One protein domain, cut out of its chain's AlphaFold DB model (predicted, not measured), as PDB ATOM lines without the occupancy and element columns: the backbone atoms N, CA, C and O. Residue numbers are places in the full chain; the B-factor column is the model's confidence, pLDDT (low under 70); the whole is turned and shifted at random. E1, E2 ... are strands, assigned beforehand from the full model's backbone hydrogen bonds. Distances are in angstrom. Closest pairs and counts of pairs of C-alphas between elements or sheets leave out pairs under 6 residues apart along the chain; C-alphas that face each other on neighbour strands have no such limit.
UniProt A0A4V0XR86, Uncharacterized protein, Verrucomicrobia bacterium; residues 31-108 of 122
ATOM      1  N   VAL A  31       8.804  -7.890   2.552       84.25
ATOM      2  CA  VAL A  31       9.006  -8.818   1.426       84.25
ATOM      3  C   VAL A  31       8.679  -8.149   0.089       84.25
ATOM      4  O   VAL A  31       9.266  -8.462  -0.955       84.25
ATOM      5  N   ALA A  32       7.681  -7.272   0.101       82.88
ATOM      6  CA  ALA A  32       7.270  -6.480  -1.046       82.88
ATOM      7  C   ALA A  32       6.425  -5.298  -0.577       82.88
ATOM      8  O   ALA A  32       5.633  -5.423   0.353       82.88
ATOM      9  N   GLU A  33       6.541  -4.174  -1.261       84.94
ATOM     10  CA  GLU A  33       5.664  -3.026  -1.078       84.94
ATOM     11  C   GLU A  33       5.349  -2.416  -2.441       84.94
ATOM     12  O   GLU A  33       6.135  -2.548  -3.379       84.94
ATOM     13  N   GLY A  34       4.180  -1.800  -2.579       80.50
ATOM     14  CA  GLY A  34       3.763  -1.221  -3.849       80.50
ATOM     15  C   GLY A  34       2.256  -1.116  -3.993       80.50
ATOM     16  O   GLY A  34       1.485  -1.468  -3.101       80.50
ATOM     17  N   VAL A  35       1.808  -0.664  -5.161       79.38
ATOM     18  CA  VAL A  35       0.376  -0.648  -5.477       79.38
ATOM     19  C   VAL A  35      -0.120  -2.083  -5.623       79.38
ATOM     20  O   VAL A  35       0.452  -2.855  -6.384       79.38
ATOM     21  N   ILE A  36      -1.190  -2.458  -4.929       80.00
ATOM     22  CA  ILE A  36      -1.802  -3.780  -5.066       80.00
ATOM     23  C   ILE A  36      -2.576  -3.821  -6.382       80.00
ATOM     24  O   ILE A  36      -3.487  -3.029  -6.622       80.00
ATOM     25  N   TRP A  37      -2.214  -4.775  -7.234       76.31
ATOM     26  CA  TRP A  37      -2.944  -5.099  -8.451       76.31
ATOM     27  C   TRP A  37      -4.081  -6.080  -8.170       76.31
ATOM     28  O   TRP A  37      -5.215  -5.836  -8.561       76.31
ATOM     29  N   THR A  38      -3.795  -7.173  -7.462       78.19
ATOM     30  CA  THR A  38      -4.792  -8.160  -7.019       78.19
ATOM     31  C   THR A  38      -4.397  -8.690  -5.654       78.19
ATOM     32  O   THR A  38      -3.214  -8.943  -5.423       78.19
ATOM     33  N   VAL A  39      -5.365  -8.955  -4.788       81.31
ATOM     34  CA  VAL A  39      -5.150  -9.698  -3.546       81.31
ATOM     35  C   VAL A  39      -6.325 -10.628  -3.289       81.31
ATOM     36  O   VAL A  39      -7.477 -10.243  -3.476       81.31
ATOM     37  N   GLU A  40      -6.026 -11.842  -2.843       84.06
ATOM     38  CA  GLU A  40      -6.993 -12.839  -2.399       84.06
ATOM     39  C   GLU A  40      -6.578 -13.375  -1.031       84.06
ATOM     40  O   GLU A  40      -5.407 -13.680  -0.790       84.06
ATOM     41  N   TYR A  41      -7.541 -13.517  -0.129       84.25
ATOM     42  CA  TYR A  41      -7.306 -13.966   1.237       84.25
ATOM     43  C   TYR A  41      -8.520 -14.682   1.821       84.25
ATOM     44  O   TYR A  41      -9.656 -14.493   1.394       84.25
ATOM     45  N   LYS A  42      -8.296 -15.521   2.830       83.62
ATOM     46  CA  LYS A  42      -9.366 -16.217   3.547       83.62
ATOM     47  C   LYS A  42      -9.970 -15.325   4.626       83.62
ATOM     48  O   LYS A  42      -9.264 -14.779   5.477       83.62
ATOM     49  N   LEU A  43     -11.289 -15.206   4.622       81.62
ATOM     50  CA  LEU A  43     -12.099 -14.618   5.683       81.62
ATOM     51  C   LEU A  43     -12.274 -15.616   6.840       81.62
ATOM     52  O   LEU A  43     -12.084 -16.819   6.673       81.62
ATOM     53  N   GLU A  44     -12.650 -15.126   8.022       77.19
ATOM     54  CA  GLU A  44     -12.810 -15.963   9.226       77.19
ATOM     55  C   GLU A  44     -13.927 -17.001   9.079       77.19
ATOM     56  O   GLU A  44     -13.868 -18.081   9.654       77.19
ATOM     57  N   ASN A  45     -14.912 -16.709   8.230       80.12
ATOM     58  CA  ASN A  45     -15.986 -17.628   7.859       80.12
ATOM     59  C   ASN A  45     -15.567 -18.673   6.799       80.12
ATOM     60  O   ASN A  45     -16.426 -19.361   6.251       80.12
ATOM     61  N   GLY A  46     -14.277 -18.751   6.456       74.88
ATOM     62  CA  GLY A  46     -13.727 -19.681   5.468       74.88
ATOM     63  C   GLY A  46     -13.960 -19.291   4.005       74.88
ATOM     64  O   GLY A  46     -13.458 -19.980   3.117       74.88
ATOM     65  N   LYS A  47     -14.681 -18.196   3.725       77.25
ATOM     66  CA  LYS A  47     -14.847 -17.676   2.361       77.25
ATOM     67  C   LYS A  47     -13.575 -16.981   1.885       77.25
ATOM     68  O   LYS A  47     -12.781 -16.502   2.688       77.25
ATOM     69  N   THR A  48     -13.411 -16.873   0.574       75.56
ATOM     70  CA  THR A  48     -12.334 -16.081  -0.026       75.56
ATOM     71  C   THR A  48     -12.817 -14.645  -0.221       75.56
ATOM     72  O   THR A  48     -13.831 -14.419  -0.880       75.56
ATOM     73  N   GLY A  49     -12.120 -13.693   0.392       78.06
ATOM     74  CA  GLY A  49     -12.227 -12.263   0.123       78.06
ATOM     75  C   GLY A  49     -11.064 -11.797  -0.751       78.06
ATOM     76  O   GLY A  49     -10.093 -12.526  -0.960       78.06
ATOM     77  N   GLY A  50     -11.163 -10.586  -1.285       78.00
ATOM     78  CA  GLY A  50     -10.125 -10.034  -2.142       78.00
ATOM     79  C   GLY A  50     -10.604  -8.847  -2.958       78.00
ATOM     80  O   GLY A  50     -11.799  -8.551  -3.010       78.00
ATOM     81  N   PHE A  51      -9.660  -8.177  -3.612       73.19
ATOM     82  CA  PHE A  51      -9.954  -7.118  -4.570       73.19
ATOM     83  C   PHE A  51      -8.918  -7.081  -5.694       73.19
ATOM     84  O   PHE A  51      -7.810  -7.606  -5.579       73.19
ATOM     85  N   THR A  52      -9.307  -6.465  -6.808       69.62
ATOM     86  CA  THR A  52      -8.486  -6.281  -8.009       69.62
ATOM     87  C   THR A  52      -8.571  -4.826  -8.458       69.62
ATOM     88  O   THR A  52      -9.617  -4.191  -8.308       69.62
ATOM     89  N   ARG A  53      -7.475  -4.286  -8.989       61.66
ATOM     90  CA  ARG A  53      -7.389  -2.918  -9.501       61.66
ATOM     91  C   ARG A  53      -8.258  -2.740 -10.756       61.66
ATOM     92  O   ARG A  53      -8.415  -3.658 -11.559       61.66
ATOM     93  N   ILE A  54      -8.815  -1.535 -10.914       51.75
ATOM     94  CA  ILE A  54      -9.603  -1.110 -12.084       51.75
ATOM     95  C   ILE A  54      -8.825  -1.344 -13.392       51.75
ATOM     96  O   ILE A  54      -7.621  -1.102 -13.441       51.75
ATOM     97  N   ASN A  55      -9.560  -1.715 -14.448       48.16
ATOM     98  CA  ASN A  55      -9.138  -2.026 -15.828       48.16
ATOM     99  C   ASN A  55      -8.687  -3.462 -16.126       48.16
ATOM    100  O   ASN A  55      -8.366  -3.753 -17.279       48.16
ATOM    101  N   ASP A  56      -8.750  -4.392 -15.172       48.91
ATOM    102  CA  ASP A  56      -8.729  -5.815 -15.523       48.91
ATOM    103  C   ASP A  56     -10.146  -6.274 -15.905       48.91
ATOM    104  O   ASP A  56     -11.086  -6.150 -15.121       48.91
ATOM    105  N   SER A  57     -10.315  -6.820 -17.111       42.38
ATOM    106  CA  SER A  57     -11.584  -7.399 -17.599       42.38
ATOM    107  C   SER A  57     -12.166  -8.506 -16.700       42.38
ATOM    108  O   SER A  57     -13.335  -8.863 -16.839       42.38
ATOM    109  N   ARG A  58     -11.368  -9.043 -15.765       47.81
ATOM    110  CA  ARG A  58     -11.787 -10.011 -14.739       47.81
ATOM    111  C   ARG A  58     -12.370  -9.362 -13.482       47.81
ATOM    112  O   ARG A  58     -12.909 -10.078 -12.642       47.81
ATOM    113  N   ALA A  59     -12.318  -8.035 -13.355       46.12
ATOM    114  CA  ALA A  59     -13.016  -7.270 -12.324       46.12
ATOM    115  C   ALA A  59     -14.515  -7.158 -12.670       46.12
ATOM    116  O   ALA A  59     -15.059  -6.076 -12.887       46.12
ATOM    117  N   VAL A  60     -15.189  -8.302 -12.795       39.06
ATOM    118  CA  VAL A  60     -16.638  -8.368 -13.011       39.06
ATOM    119  C   VAL A  60     -17.388  -8.015 -11.716       39.06
ATOM    120  O   VAL A  60     -16.962  -8.410 -10.628       39.06
ATOM    121  N   PRO A  61     -18.521  -7.290 -11.802       43.62
ATOM    122  CA  PRO A  61     -19.275  -6.794 -10.654       43.62
ATOM    123  C   PRO A  61     -20.061  -7.933  -9.986       43.62
ATOM    124  O   PRO A  61     -21.249  -8.125 -10.222       43.62
ATOM    125  N   GLY A  62     -19.387  -8.724  -9.153       36.28
ATOM    126  CA  GLY A  62     -19.976  -9.844  -8.423       36.28
ATOM    127  C   GLY A  62     -20.264  -9.519  -6.956       36.28
ATOM    128  O   GLY A  62     -19.406  -9.685  -6.096       36.28
ATOM    129  N   GLY A  63     -21.490  -9.087  -6.658       36.59
ATOM    130  CA  GLY A  63     -22.202  -9.390  -5.405       36.59
ATOM    131  C   GLY A  63     -21.904  -8.597  -4.124       36.59
ATOM    132  O   GLY A  63     -22.831  -8.450  -3.336       36.59
ATOM    133  N   ASN A  64     -20.690  -8.075  -3.883       44.44
ATOM    134  CA  ASN A  64     -20.375  -7.465  -2.570       44.44
ATOM    135  C   ASN A  64     -19.610  -6.128  -2.598       44.44
ATOM    136  O   ASN A  64     -19.054  -5.711  -1.585       44.44
ATOM    137  N   GLY A  65     -19.595  -5.435  -3.739       37.66
ATOM    138  CA  GLY A  65     -19.408  -3.979  -3.756       37.66
ATOM    139  C   GLY A  65     -18.067  -3.412  -3.264       37.66
ATOM    140  O   GLY A  65     -17.983  -2.200  -3.091       37.66
ATOM    141  N   SER A  66     -17.002  -4.201  -3.083       45.00
ATOM    142  CA  SER A  66     -15.667  -3.635  -2.806       45.00
ATOM    143  C   SER A  66     -15.004  -3.182  -4.101       45.00
ATOM    144  O   SER A  66     -14.122  -3.817  -4.666       45.00
ATOM    145  N   TRP A  67     -15.546  -2.072  -4.588       44.88
ATOM    146  CA  TRP A  67     -15.117  -1.323  -5.750       44.88
ATOM    147  C   TRP A  67     -13.831  -0.552  -5.411       44.88
ATOM    148  O   TRP A  67     -13.777   0.201  -4.435       44.88
ATOM    149  N   ASN A  68     -12.841  -0.697  -6.290       53.44
ATOM    150  CA  ASN A  68     -12.178   0.443  -6.914       53.44
ATOM    151  C   ASN A  68     -11.455   1.405  -5.973       53.44
ATOM    152  O   ASN A  68     -11.920   2.516  -5.724       53.44
ATOM    153  N   VAL A  69     -10.284   1.013  -5.494       54.06
ATOM    154  CA  VAL A  69      -9.372   1.974  -4.879       54.06
ATOM    155  C   VAL A  69      -7.954   1.574  -5.232       54.06
ATOM    156  O   VAL A  69      -7.608   0.401  -5.096       54.06
ATOM    157  N   ASP A  70      -7.141   2.532  -5.682       67.69
ATOM    158  CA  ASP A  70      -5.690   2.360  -5.681       67.69
ATOM    159  C   ASP A  70      -5.295   2.061  -4.236       67.69
ATOM    160  O   ASP A  70      -5.344   2.944  -3.384       67.69
ATOM    161  N   ALA A  71      -5.025   0.794  -3.940       75.94
ATOM    162  CA  ALA A  71      -4.626   0.345  -2.621       75.94
ATOM    163  C   ALA A  71      -3.115   0.162  -2.631       75.94
ATOM    164  O   ALA A  71      -2.566  -0.465  -3.537       75.94
ATOM    165  N   TYR A  72      -2.440   0.718  -1.637       80.94
ATOM    166  CA  TYR A  72      -1.029   0.468  -1.417       80.94
ATOM    167  C   TYR A  72      -0.885  -0.690  -0.441       80.94
ATOM    168  O   TYR A  72      -1.555  -0.725   0.588       80.94
ATOM    169  N   GLY A  73      -0.033  -1.645  -0.777       85.94
ATOM    170  CA  GLY A  73       0.237  -2.816   0.029       85.94
ATOM    171  C   GLY A  73       1.658  -2.795   0.550       85.94
ATOM    172  O   GLY A  73       2.586  -2.477  -0.189       85.94
ATOM    173  N   LYS A  74       1.825  -3.216   1.796       87.75
ATOM    174  CA  LYS A  74       3.117  -3.556   2.375       87.75
ATOM    175  C   LYS A  74       3.040  -4.972   2.927       87.75
ATOM    176  O   LYS A  74       2.368  -5.227   3.922       87.75
ATOM    177  N   LEU A  75       3.683  -5.902   2.236       87.31
ATOM    178  CA  LEU A  75       3.764  -7.305   2.605       87.31
ATOM    179  C   LEU A  75       4.999  -7.535   3.473       87.31
ATOM    180  O   LEU A  75       6.129  -7.338   3.030       87.31
ATOM    181  N   THR A  76       4.772  -8.016   4.684       87.06
ATOM    182  CA  THR A  76       5.794  -8.573   5.573       87.06
ATOM    183  C   THR A  76       5.693 -10.100   5.571       87.06
ATOM    184  O   THR A  76       4.799 -10.675   4.943       87.06
ATOM    185  N   ARG A  77       6.591 -10.779   6.291       84.50
ATOM    186  CA  ARG A  77       6.510 -12.239   6.476       84.50
ATOM    187  C   ARG A  77       5.248 -12.684   7.227       84.50
ATOM    188  O   ARG A  77       4.771 -13.793   6.996       84.50
ATOM    189  N   ASP A  78       4.710 -11.820   8.085       85.50
ATOM    190  CA  ASP A  78       3.648 -12.166   9.031       85.50
ATOM    191  C   ASP A  78       2.278 -11.622   8.623       85.50
ATOM    192  O   ASP A  78       1.247 -12.207   8.961       85.50
ATOM    193  N   TYR A  79       2.240 -10.515   7.884       87.50
ATOM    194  CA  TYR A  79       1.004  -9.866   7.461       87.50
ATOM    195  C   TYR A  79       1.195  -8.951   6.248       87.50
ATOM    196  O   TYR A  79       2.277  -8.434   5.972       87.50
ATOM    197  N   LEU A  80       0.094  -8.709   5.551       87.38
ATOM    198  CA  LEU A  80      -0.073  -7.672   4.551       87.38
ATOM    199  C   LEU A  80      -0.811  -6.490   5.174       87.38
ATOM    200  O   LEU A  80      -1.930  -6.636   5.658       87.38
ATOM    201  N   ILE A  81      -0.197  -5.319   5.111       88.31
ATOM    202  CA  ILE A  81      -0.849  -4.046   5.390       88.31
ATOM    203  C   ILE A  81      -1.416  -3.508   4.079       88.31
ATOM    204  O   ILE A  81      -0.693  -3.434   3.087       88.31
ATOM    205  N   ILE A  82      -2.680  -3.106   4.081       84.94
ATOM    206  CA  ILE A  82      -3.365  -2.463   2.966       84.94
ATOM    207  C   ILE A  82      -3.797  -1.066   3.400       84.94
ATOM    208  O   ILE A  82      -4.526  -0.883   4.374       84.94
ATOM    209  N   THR A  83      -3.360  -0.072   2.637       81.19
ATOM    210  CA  THR A  83      -3.677   1.337   2.853       81.19
ATOM    211  C   THR A  83      -4.435   1.870   1.647       81.19
ATOM    212  O   THR A  83      -3.965   1.774   0.513       81.19
ATOM    213  N   HIS A  84      -5.593   2.484   1.886       74.94
ATOM    214  CA  HIS A  84      -6.419   3.090   0.844       74.94
ATOM    215  C   HIS A  84      -6.259   4.621   0.845       74.94
ATOM    216  O   HIS A  84      -7.010   5.304   1.541       74.94
ATOM    217  N   PRO A  85      -5.336   5.209   0.058       65.62
ATOM    218  CA  PRO A  85      -5.096   6.656   0.023       65.62
ATOM    219  C   PRO A  85      -6.346   7.504  -0.259       65.62
ATOM    220  O   PRO A  85      -6.434   8.639   0.204       65.62
ATOM    221  N   GLN A  86      -7.325   6.971  -0.996       58.44
ATOM    222  CA  GLN A  86      -8.554   7.697  -1.341       58.44
ATOM    223  C   GLN A  86      -9.660   7.586  -0.281       58.44
ATOM    224  O   GLN A  86     -10.607   8.367  -0.315       58.44
ATOM    225  N   ARG A  87      -9.557   6.648   0.671       60.62
ATOM    226  CA  ARG A  87     -10.529   6.492   1.760       60.62
ATOM    227  C   ARG A  87      -9.849   6.788   3.090       60.62
ATOM    228  O   ARG A  87      -9.398   5.879   3.779       60.62
ATOM    229  N   LYS A  88      -9.811   8.071   3.456       57.00
ATOM    230  CA  LYS A  88      -9.245   8.526   4.739       57.00
ATOM    231  C   LYS A  88      -9.926   7.873   5.952       57.00
ATOM    232  O   LYS A  88      -9.273   7.695   6.973       57.00
ATOM    233  N   ASP A  89     -11.182   7.452   5.805       59.31
ATOM    234  CA  ASP A  89     -11.981   6.818   6.861       59.31
ATOM    235  C   ASP A  89     -11.911   5.279   6.870       59.31
ATOM    236  O   ASP A  89     -12.406   4.654   7.804       59.31
ATOM    237  N   ALA A  90     -11.317   4.641   5.851       63.97
ATOM    238  CA  ALA A  90     -11.245   3.173   5.783       63.97
ATOM    239  C   ALA A  90     -10.187   2.578   6.725       63.97
ATOM    240  O   ALA A  90     -10.213   1.381   7.000       63.97
ATOM    241  N   GLY A  91      -9.279   3.412   7.237       67.88
ATOM    242  CA  GLY A  91      -8.181   2.966   8.081       67.88
ATOM    243  C   GLY A  91      -7.175   2.088   7.337       67.88
ATOM    244  O   GLY A  91      -7.147   2.015   6.106       67.88
ATOM    245  N   VAL A  92      -6.306   1.463   8.123       78.00
ATOM    246  CA  VAL A  92      -5.306   0.505   7.654       78.00
ATOM    247  C   VAL A  92      -5.882  -0.896   7.839       78.00
ATOM    248  O   VAL A  92      -6.180  -1.292   8.965       78.00
ATOM    249  N   GLU A  93      -6.046  -1.643   6.751       82.69
ATOM    250  CA  GLU A  93      -6.465  -3.046   6.813       82.69
ATOM    251  C   GLU A  93      -5.223  -3.927   6.971       82.69
ATOM    252  O   GLU A  93      -4.242  -3.776   6.245       82.69
ATOM    253  N   VAL A  94      -5.242  -4.845   7.938       86.81
ATOM    254  CA  VAL A  94      -4.124  -5.761   8.199       86.81
ATOM    255  C   VAL A  94      -4.606  -7.192   8.027       86.81
ATOM    256  O   VAL A  94      -5.492  -7.656   8.743       86.81
ATOM    257  N   ILE A  95      -4.000  -7.900   7.080       85.81
ATOM    258  CA  ILE A  95      -4.343  -9.276   6.729       85.81
ATOM    259  C   ILE A  95      -3.175 -10.188   7.107       85.81
ATOM    260  O   ILE A  95      -2.102 -10.070   6.519       85.81
ATOM    261  N   PRO A  96      -3.353 -11.131   8.043       87.69
ATOM    262  CA  PRO A  96      -2.325 -12.111   8.381       87.69
ATOM    263  C   PRO A  96      -1.847 -12.918   7.164       87.69
ATOM    264  O   PRO A  96      -2.658 -13.387   6.363       87.69
ATOM    265  N   ALA A  97      -0.537 -13.132   7.034       86.12
ATOM    266  CA  ALA A  97       0.072 -13.793   5.879       86.12
ATOM    267  C   ALA A  97      -0.385 -15.249   5.722       86.12
ATOM    268  O   ALA A  97      -0.562 -15.724   4.605       86.12
ATOM    269  N   ASN A  98      -0.680 -15.939   6.826       85.69
ATOM    270  CA  ASN A  98      -1.259 -17.286   6.812       85.69
ATOM    271  C   ASN A  98      -2.680 -17.344   6.217       85.69
ATOM    272  O   ASN A  98      -3.174 -18.428   5.906       85.69
ATOM    273  N   ARG A  99      -3.355 -16.196   6.083       85.06
ATOM    274  CA  ARG A  99      -4.666 -16.071   5.434       85.06
ATOM    275  C   ARG A  99      -4.551 -15.615   3.986       85.06
ATOM    276  O   ARG A  99      -5.538 -15.729   3.263       85.06
ATOM    277  N   LEU A 100      -3.391 -15.121   3.555       85.25
ATOM    278  CA  LEU A 100      -3.170 -14.716   2.171       85.25
ATOM    279  C   LEU A 100      -3.147 -15.944   1.266       85.25
ATOM    280  O   LEU A 100      -2.478 -16.938   1.537       85.25
ATOM    281  N   VAL A 101      -3.900 -15.854   0.177       84.44
ATOM    282  CA  VAL A 101      -3.952 -16.869  -0.876       84.44
ATOM    283  C   VAL A 101      -3.073 -16.426  -2.039       84.44
ATOM    284  O   VAL A 101      -2.224 -17.185  -2.505       84.44
ATOM    285  N   SER A 102      -3.241 -15.185  -2.494       81.12
ATOM    286  CA  SER A 102      -2.457 -14.625  -3.590       81.12
ATOM    287  C   SER A 102      -2.339 -13.106  -3.452       81.12
ATOM    288  O   SER A 102      -3.243 -12.443  -2.943       81.12
ATOM    289  N   ILE A 103      -1.215 -12.537  -3.889       80.50
ATOM    290  CA  ILE A 103      -1.041 -11.087  -4.010       80.50
ATOM    291  C   ILE A 103      -0.205 -10.759  -5.246       80.50
ATOM    292  O   ILE A 103       0.757 -11.447  -5.581       80.50
ATOM    293  N   ARG A 104      -0.581  -9.695  -5.951       80.75
ATOM    294  CA  ARG A 104       0.181  -9.135  -7.067       80.75
ATOM    295  C   ARG A 104       0.324  -7.647  -6.865       80.75
ATOM    296  O   ARG A 104      -0.665  -6.969  -6.593       80.75
ATOM    297  N   PHE A 105       1.540  -7.160  -7.050       80.81
ATOM    298  CA  PHE A 105       1.841  -5.738  -7.034       80.81
ATOM    299  C   PHE A 105       1.911  -5.204  -8.474       80.81
ATOM    300  O   PHE A 105       2.265  -5.930  -9.403       80.81
ATOM    301  N   GLY A 106       1.509  -3.947  -8.658       67.44
ATOM    302  CA  GLY A 106       1.284  -3.285  -9.944       67.44
ATOM    303  C   GLY A 106       2.540  -3.031 -10.778       67.44
ATOM    304  O   GLY A 106       2.408  -2.773 -11.968       67.44
ATOM    305  N   ASP A 107       3.735  -3.186 -10.209       59.12
ATOM    306  CA  ASP A 107       5.018  -3.093 -10.921       59.12
ATOM    307  C   ASP A 107       5.326  -4.324 -11.810       59.12
ATOM    308  O   ASP A 107       6.457  -4.531 -12.240       59.12
ATOM    309  N   GLY A 108       4.325  -5.168 -12.100       44.06
ATOM    310  CA  GLY A 108       4.438  -6.310 -13.021       44.06
ATOM    311  C   GLY A 108       4.917  -7.623 -12.388       44.06
ATOM    312  O   GLY A 108       5.065  -8.625 -13.085       44.06
TER     313      GLY A 108
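What this domain is: This is residues 31 to 108 of the 122 residues of an uncharacterized protein of Verrucomicrobia bacterium (UniProt A0A4V0XR86). What shape is this? One twisted, branched sheet is folded by the long, bent strand E1 into two wings, with the meander E3 E4 E5, each strand the antiparallel neighbour of the one before, along its first part and E6 and E2 along its later part. What is it made of? The 78 printed residues hold six named strands, E1 to E6 in chain order, with antiparallel pairs and no named helix. The class is all strand, though 38 residues, under half, are in named elements; it is compact, with a radius of gyration of the C-alphas of 12.0 A and spans of 31 by 29 by 28 A.

How they stand to each other: What pairs with E1? E1, residues 31 to 42, bends by 119 degrees at residue 34. On one side it has E2, residues 48 to 52, its hairpin partner, with N 39 and O 51 2.9 A apart, and E3, residues 72 to 76, with N 34 and O 73 3.0 A apart; on the other side is E6, residues 100 to 105, with N 40 and O 102 2.8 A apart. What follows E3? Hairpins join it to E4, residues 79 to 83, N 74 and O 81 at 2.8 A, and E4 to E5, residues 92 to 96, N 80 and O 95 at 2.8 A. E5 and E6 meet only through their link.

Where its parts are: Where does E1 run? It covers 19.9 A from C-alpha 31 at (9.006, -8.818, 1.426). How long are the others? E2 is 13.2 A, E3 13.3 A, E4 and E5 13.0 A each, and E6 13.8 A, ending at C-alpha 105 at (1.841, -5.738, -7.034).

The domain as a whole: How large is it? The farthest C-alphas, of Val 31 and Gly 63, are 32.0 A apart. Is anything long, cut or uncertain? The link E2 to E3 is long, residues 53 to 71, and the printed part has no cut. The pLDDT is under 70 at residues 52 to 70, 85 to 91 and 106 to 108.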